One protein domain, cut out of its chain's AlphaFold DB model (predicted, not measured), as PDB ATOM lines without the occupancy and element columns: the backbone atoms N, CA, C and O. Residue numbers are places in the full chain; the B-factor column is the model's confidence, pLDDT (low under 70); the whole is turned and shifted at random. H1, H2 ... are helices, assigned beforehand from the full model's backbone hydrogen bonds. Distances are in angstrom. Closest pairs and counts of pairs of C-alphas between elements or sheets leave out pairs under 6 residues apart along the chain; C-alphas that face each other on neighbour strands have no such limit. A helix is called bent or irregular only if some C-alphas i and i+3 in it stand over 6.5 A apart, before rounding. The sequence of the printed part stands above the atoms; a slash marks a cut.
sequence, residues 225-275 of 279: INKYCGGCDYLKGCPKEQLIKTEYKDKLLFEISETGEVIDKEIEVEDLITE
ATOM      1  N   ILE A 225     176.010 125.109 152.253       94.00
ATOM      2  CA  ILE A 225     174.554 124.968 152.243       94.00
ATOM      3  C   ILE A 225     174.144 124.222 150.972       94.00
ATOM      4  O   ILE A 225     174.573 124.568 149.871       94.00
ATOM      5  N   ASN A 226     173.310 123.201 151.125       91.88
ATOM      6  CA  ASN A 226     172.689 122.467 150.032       91.88
ATOM      7  C   ASN A 226     171.262 122.042 150.429       91.88
ATOM      8  O   ASN A 226     170.843 122.235 151.571       91.88
ATOM      9  N   LYS A 227     170.512 121.454 149.491       88.69
ATOM     10  CA  LYS A 227     169.110 121.067 149.718       88.69
ATOM     11  C   LYS A 227     168.915 120.056 150.858       88.69
ATOM     12  O   LYS A 227     167.835 119.988 151.421       88.69
ATOM     13  N   TYR A 228     169.933 119.289 151.237       89.12
ATOM     14  CA  TYR A 228     169.843 118.278 152.295       89.12
ATOM     15  C   TYR A 228     170.085 118.835 153.702       89.12
ATOM     16  O   TYR A 228     169.896 118.110 154.671       89.12
ATOM     17  N   CYS A 229     170.454 120.115 153.844       90.12
ATOM     18  CA  CYS A 229     170.719 120.722 155.153       90.12
ATOM     19  C   CYS A 229     169.538 120.628 156.135       90.12
ATOM     20  O   CYS A 229     169.772 120.665 157.339       90.12
ATOM     21  N   GLY A 230     168.305 120.491 155.631       85.00
ATOM     22  CA  GLY A 230     167.103 120.320 156.447       85.00
ATOM     23  C   GLY A 230     167.047 119.031 157.256       85.00
ATOM     24  O   GLY A 230     166.523 119.047 158.357       85.00
ATOM     25  N   GLY A 231     167.634 117.948 156.742       82.44
ATOM     26  CA  GLY A 231     167.680 116.639 157.403       82.44
ATOM     27  C   GLY A 231     169.066 116.289 157.945       82.44
ATOM     28  O   GLY A 231     169.446 115.126 157.930       82.44
ATOM     29  N   CYS A 232     169.880 117.289 158.294       85.94
ATOM     30  CA  CYS A 232     171.244 117.073 158.771       85.94
ATOM     31  C   CYS A 232     171.269 116.900 160.296       85.94
ATOM     32  O   CYS A 232     170.967 117.853 161.012       85.94
ATOM     33  N   ASP A 233     171.752 115.755 160.783       82.56
ATOM     34  CA  ASP A 233     171.939 115.473 162.222       82.56
ATOM     35  C   ASP A 233     172.814 116.522 162.933       82.56
ATOM     36  O   ASP A 233     172.705 116.757 164.135       82.56
ATOM     37  N   TYR A 234     173.690 117.183 162.173       86.81
ATOM     38  CA  TYR A 234     174.606 118.216 162.654       86.81
ATOM     39  C   TYR A 234     174.111 119.637 162.367       86.81
ATOM     40  O   TYR A 234     174.903 120.581 162.392       86.81
ATOM     41  N   LEU A 235     172.820 119.825 162.060       86.69
ATOM     42  CA  LEU A 235     172.254 121.159 161.858       86.69
ATOM     43  C   LEU A 235     172.478 122.036 163.095       86.69
ATOM     44  O   LEU A 235     172.901 123.184 162.961       86.69
ATOM     45  N   LYS A 236     172.246 121.481 164.289       85.44
ATOM     46  CA  LYS A 236     172.561 122.140 165.557       85.44
ATOM     47  C   LYS A 236     174.076 122.187 165.751       85.44
ATOM     48  O   LYS A 236     174.713 121.152 165.922       85.44
ATOM     49  N   GLY A 237     174.641 123.392 165.762       85.94
ATOM     50  CA  GLY A 237     176.095 123.596 165.810       85.94
ATOM     51  C   GLY A 237     176.752 123.713 164.433       85.94
ATOM     52  O   GLY A 237     177.963 123.904 164.351       85.94
ATOM     53  N   CYS A 238     175.978 123.663 163.344       90.62
ATOM     54  CA  CYS A 238     176.487 123.995 162.019       90.62
ATOM     55  C   CYS A 238     176.866 125.489 161.954       90.62
ATOM     56  O   CYS A 238     176.036 126.341 162.287       90.62
ATOM     57  N   PRO A 239     178.037 125.864 161.404       92.31
ATOM     58  CA  PRO A 239     178.408 127.272 161.212       92.31
ATOM     59  C   PRO A 239     177.436 128.072 160.324       92.31
ATOM     60  O   PRO A 239     177.459 129.305 160.318       92.31
ATOM     61  N   LYS A 240     176.576 127.388 159.557       93.00
ATOM     62  CA  LYS A 240     175.529 127.980 158.706       93.00
ATOM     63  C   LYS A 240     174.115 127.799 159.258       93.00
ATOM     64  O   LYS A 240     173.175 128.152 158.551       93.00
ATOM     65  N   GLU A 241     173.942 127.291 160.480       91.81
ATOM     66  CA  GLU A 241     172.634 126.955 161.068       91.81
ATOM     67  C   GLU A 241     171.613 128.092 160.915       91.81
ATOM     68  O   GLU A 241     170.512 127.876 160.409       91.81
ATOM     69  N   GLN A 242     172.001 129.321 161.272       91.12
ATOM     70  CA  GLN A 242     171.104 130.474 161.196       91.12
ATOM     71  C   GLN A 242     170.650 130.757 159.758       91.12
ATOM     72  O   GLN A 242     169.462 130.947 159.524       91.12
ATOM     73  N   LEU A 243     171.579 130.741 158.795       92.69
ATOM     74  CA  LEU A 243     171.264 130.964 157.381       92.69
ATOM     75  C   LEU A 243     170.342 129.870 156.840       92.69
ATOM     76  O   LEU A 243     169.408 130.175 156.099       92.69
ATOM     77  N   ILE A 244     170.583 128.615 157.229       91.69
ATOM     78  CA  ILE A 244     169.751 127.470 156.844       91.69
ATOM     79  C   ILE A 244     168.313 127.678 157.339       91.69
ATOM     80  O   ILE A 244     167.381 127.569 156.545       91.69
ATOM     81  N   LYS A 245     168.138 128.052 158.614       88.06
ATOM     82  CA  LYS A 245     166.821 128.252 159.243       88.06
ATOM     83  C   LYS A 245     166.072 129.495 158.749       88.06
ATOM     84  O   LYS A 245     164.848 129.530 158.844       88.06
ATOM     85  N   THR A 246     166.765 130.516 158.233       88.44
ATOM     86  CA  THR A 246     166.119 131.767 157.798       88.44
ATOM     87  C   THR A 246     166.047 131.933 156.286       88.44
ATOM     88  O   THR A 246     164.959 132.047 155.734       88.44
ATOM     89  N   GLU A 247     167.189 131.983 155.605       90.62
ATOM     90  CA  GLU A 247     167.281 132.401 154.198       90.62
ATOM     91  C   GLU A 247     167.109 131.243 153.212       90.62
ATOM     92  O   GLU A 247     166.777 131.464 152.046       90.62
ATOM     93  N   TYR A 248     167.358 130.012 153.661       88.88
ATOM     94  CA  TYR A 248     167.372 128.830 152.797       88.88
ATOM     95  C   TYR A 248     166.242 127.845 153.074       88.88
ATOM     96  O   TYR A 248     166.159 126.861 152.345       88.88
ATOM     97  N   LYS A 249     165.367 128.108 154.052       82.94
ATOM     98  CA  LYS A 249     164.295 127.193 154.478       82.94
ATOM     99  C   LYS A 249     163.448 126.654 153.311       82.94
ATOM    100  O   LYS A 249     163.212 125.456 153.246       82.94
ATOM    101  N   ASP A 250     163.118 127.501 152.333       82.75
ATOM    102  CA  ASP A 250     162.240 127.157 151.200       82.75
ATOM    103  C   ASP A 250     162.991 126.420 150.066       82.75
ATOM    104  O   ASP A 250     162.412 126.036 149.057       82.75
ATOM    105  N   LYS A 251     164.310 126.227 150.211       84.69
ATOM    106  CA  LYS A 251     165.183 125.542 149.237       84.69
ATOM    107  C   LYS A 251     165.624 124.155 149.713       84.69
ATOM    108  O   LYS A 251     166.446 123.510 149.052       84.69
ATOM    109  N   LEU A 252     165.144 123.719 150.875       84.75
ATOM    110  CA  LEU A 252     165.514 122.446 151.482       84.75
ATOM    111  C   LEU A 252     164.623 121.312 150.963       84.75
ATOM    112  O   LEU A 252     163.528 121.515 150.449       84.75
ATOM    113  N   LEU A 253     165.141 120.092 151.043       81.81
ATOM    114  CA  LEU A 253     164.406 118.865 150.763       81.81
ATOM    115  C   LEU A 253     163.481 118.499 151.924       81.81
ATOM    116  O   LEU A 253     162.384 118.013 151.684       81.81
ATOM    117  N   PHE A 254     163.958 118.723 153.145       81.56
ATOM    118  CA  PHE A 254     163.210 118.522 154.374       81.56
ATOM    119  C   PHE A 254     162.997 119.877 155.037       81.56
ATOM    120  O   PHE A 254     163.937 120.674 155.134       81.56
ATOM    121  N   GLU A 255     161.770 120.138 155.465       78.81
ATOM    122  CA  GLU A 255     161.452 121.330 156.239       78.81
ATOM    123  C   GLU A 255     162.056 121.223 157.644       78.81
ATOM    124  O   GLU A 255     162.320 120.130 158.144       78.81
ATOM    125  N   ILE A 256     162.276 122.368 158.287       75.44
ATOM    126  CA  ILE A 256     162.775 122.434 159.661       75.44
ATOM    127  C   ILE A 256     161.780 123.251 160.484       75.44
ATOM    128  O   ILE A 256     161.389 124.350 160.082       75.44
ATOM    129  N   SER A 257     161.386 122.739 161.644       70.19
ATOM    130  CA  SER A 257     160.545 123.453 162.600       70.19
ATOM    131  C   SER A 257     161.275 124.654 163.220       70.19
ATOM    132  O   SER A 257     162.500 124.782 163.162       70.19
ATOM    133  N   GLU A 258     160.536 125.528 163.909       67.06
ATOM    134  CA  GLU A 258     161.138 126.636 164.670       67.06
ATOM    135  C   GLU A 258     162.112 126.151 165.763       67.06
ATOM    136  O   GLU A 258     163.046 126.869 166.125       67.06
ATOM    137  N   THR A 259     161.934 124.923 166.264       66.38
ATOM    138  CA  THR A 259     162.811 124.294 167.265       66.38
ATOM    139  C   THR A 259     164.033 123.610 166.648       66.38
ATOM    140  O   THR A 259     164.956 123.251 167.380       66.38
ATOM    141  N   GLY A 260     164.114 123.520 165.316       62.25
ATOM    142  CA  GLY A 260     165.222 122.880 164.609       62.25
ATOM    143  C   GLY A 260     165.018 121.396 164.313       62.25
ATOM    144  O   GLY A 260     165.981 120.752 163.915       62.25
ATOM    145  N   GLU A 261     163.810 120.873 164.516       68.31
ATOM    146  CA  GLU A 261     163.457 119.476 164.242       68.31
ATOM    147  C   GLU A 261     163.072 119.311 162.775       68.31
ATOM    148  O   GLU A 261     162.456 120.200 162.180       68.31
ATOM    149  N   VAL A 262     163.424 118.171 162.189       70.69
ATOM    150  CA  VAL A 262     163.106 117.888 160.792       70.69
ATOM    151  C   VAL A 262     161.616 117.586 160.649       70.69
ATOM    152  O   VAL A 262     161.063 116.762 161.371       70.69
ATOM    153  N   ILE A 263     160.959 118.244 159.699       70.88
ATOM    154  CA  ILE A 263     159.567 117.988 159.339       70.88
ATOM    155  C   ILE A 263     159.575 117.158 158.057       70.88
ATOM    156  O   ILE A 263     159.836 117.662 156.964       70.88
ATOM    157  N   ASP A 264     159.279 115.872 158.204       71.75
ATOM    158  CA  ASP A 264     159.172 114.934 157.093       71.75
ATOM    159  C   ASP A 264     157.696 114.725 156.717       71.75
ATOM    160  O   ASP A 264     156.961 113.930 157.302       71.75
ATOM    161  N   LYS A 265     157.236 115.527 155.753       68.06
ATOM    162  CA  LYS A 265     155.894 115.459 155.163       68.06
ATOM    163  C   LYS A 265     156.008 115.379 153.650       68.06
ATOM    164  O   LYS A 265     156.945 115.919 153.067       68.06
ATOM    165  N   GLU A 266     155.054 114.704 153.013       60.75
ATOM    166  CA  GLU A 266     154.932 114.759 151.556       60.75
ATOM    167  C   GLU A 266     154.684 116.210 151.128       60.75
ATOM    168  O   GLU A 266     153.782 116.869 151.647       60.75
ATOM    169  N   ILE A 267     155.502 116.707 150.201       59.12
ATOM    170  CA  ILE A 267     155.324 118.040 149.621       59.12
ATOM    171  C   ILE A 267     154.315 117.901 148.478       59.12
ATOM    172  O   ILE A 267     154.583 117.203 147.494       59.12
ATOM    173  N   GLU A 268     153.143 118.530 148.608       46.31
ATOM    174  CA  GLU A 268     152.123 118.493 147.558       46.31
ATOM    175  C   GLU A 268     152.612 119.241 146.303       46.31
ATOM    176  O   GLU A 268     153.172 120.334 146.359       46.31
ATOM    177  N   VAL A 269     152.394 118.641 145.127       41.91
ATOM    178  CA  VAL A 269     152.876 119.141 143.821       41.91
ATOM    179  C   VAL A 269     152.322 120.536 143.475       41.91
ATOM    180  O   VAL A 269     152.896 121.242 142.645       41.91
ATOM    181  N   GLU A 270     151.231 120.964 144.118       38.56
ATOM    182  CA  GLU A 270     150.616 122.280 143.903       38.56
ATOM    183  C   GLU A 270     151.528 123.448 144.327       38.56
ATOM    184  O   GLU A 270     151.448 124.524 143.726       38.56
ATOM    185  N   ASP A 271     152.479 123.222 145.240       38.56
ATOM    186  CA  ASP A 271     153.402 124.260 145.717       38.56
ATOM    187  C   ASP A 271     154.528 124.592 144.714       38.56
ATOM    188  O   ASP A 271     155.073 125.696 144.731       38.56
ATOM    189  N   LEU A 272     154.819 123.703 143.755       37.19
ATOM    190  CA  LEU A 272     155.866 123.906 142.736       37.19
ATOM    191  C   LEU A 272     155.399 124.740 141.529       37.19
ATOM    192  O   LEU A 272     156.217 125.282 140.787       37.19
ATOM    193  N   ILE A 273     154.086 124.880 141.317       33.25
ATOM    194  CA  ILE A 273     153.520 125.547 140.126       33.25
ATOM    195  C   ILE A 273     153.522 127.084 140.269       33.25
ATOM    196  O   ILE A 273     153.295 127.812 139.296       33.25
ATOM    197  N   THR A 274     153.800 127.620 141.462       32.72
ATOM    198  CA  THR A 274     153.764 129.074 141.695       32.72
ATOM    199  C   THR A 274     155.063 129.811 141.352       32.72
ATOM    200  O   THR A 274     155.004 131.026 141.139       32.72
ATOM    201  N   GLU A 275     156.198 129.119 141.192       37.19
ATOM    202  CA  GLU A 275     157.477 129.756 140.826       37.19
ATOM    203  C   GLU A 275     157.707 129.873 139.307       37.19
ATOM    204  O   GLU A 275     158.353 130.822 138.868       37.19
TER     205      GLU A 275
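Overview. This is residues 225 to 275 of the 279 residues of the protein "PD-(D/E)XK nuclease family protein" of Elusimicrobia bacterium (UniProt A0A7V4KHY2). With little regular structure, this is a small body of loops holding two short helices near each other, H2 and H1, while residues 268 to 275, with the third helix H3, stick out at one end. Of 51 printed residues, 17 are in named elements, H1, H2 and H3 in chain order, class all helix, with no named strand. The whole is compact, radius of gyration of the C-alphas 11.2 A, yet elongated, 34 by 19 by 17 A.

Arrangement. H2, residues 241 to 246, is close to but not clearly touching H1, residues 227 to 231; their closest C-alphas, Cys 229 and Ile 244, are 7.0 A apart. H3, residues 269 to 274, is apart from both. Residues 255 to 256 pair antiparallel with 262 to 263. Every O i to N i+4 pair is within hydrogen-bond range in H2, against 0 of 1 in H1 and 0 of 2 in H3, whose O i to N i+3 counts are 1 of 2 and 1 of 3.

Along the chain. H2 spans 8.7 A from C-alpha 241 at (172.634, 126.955, 161.068). H1, 9.0 A, is irregular: C-alphas 227 and 230 are 7.1 A apart. H3, 10.2 A, ends at C-alpha 274 (153.764, 129.074, 141.695).

Size, cuts and confidence. The printed part has no cut. H2 to H3 is a long link. Residues 258 to 261 and 265 to 275 have pLDDT under 70.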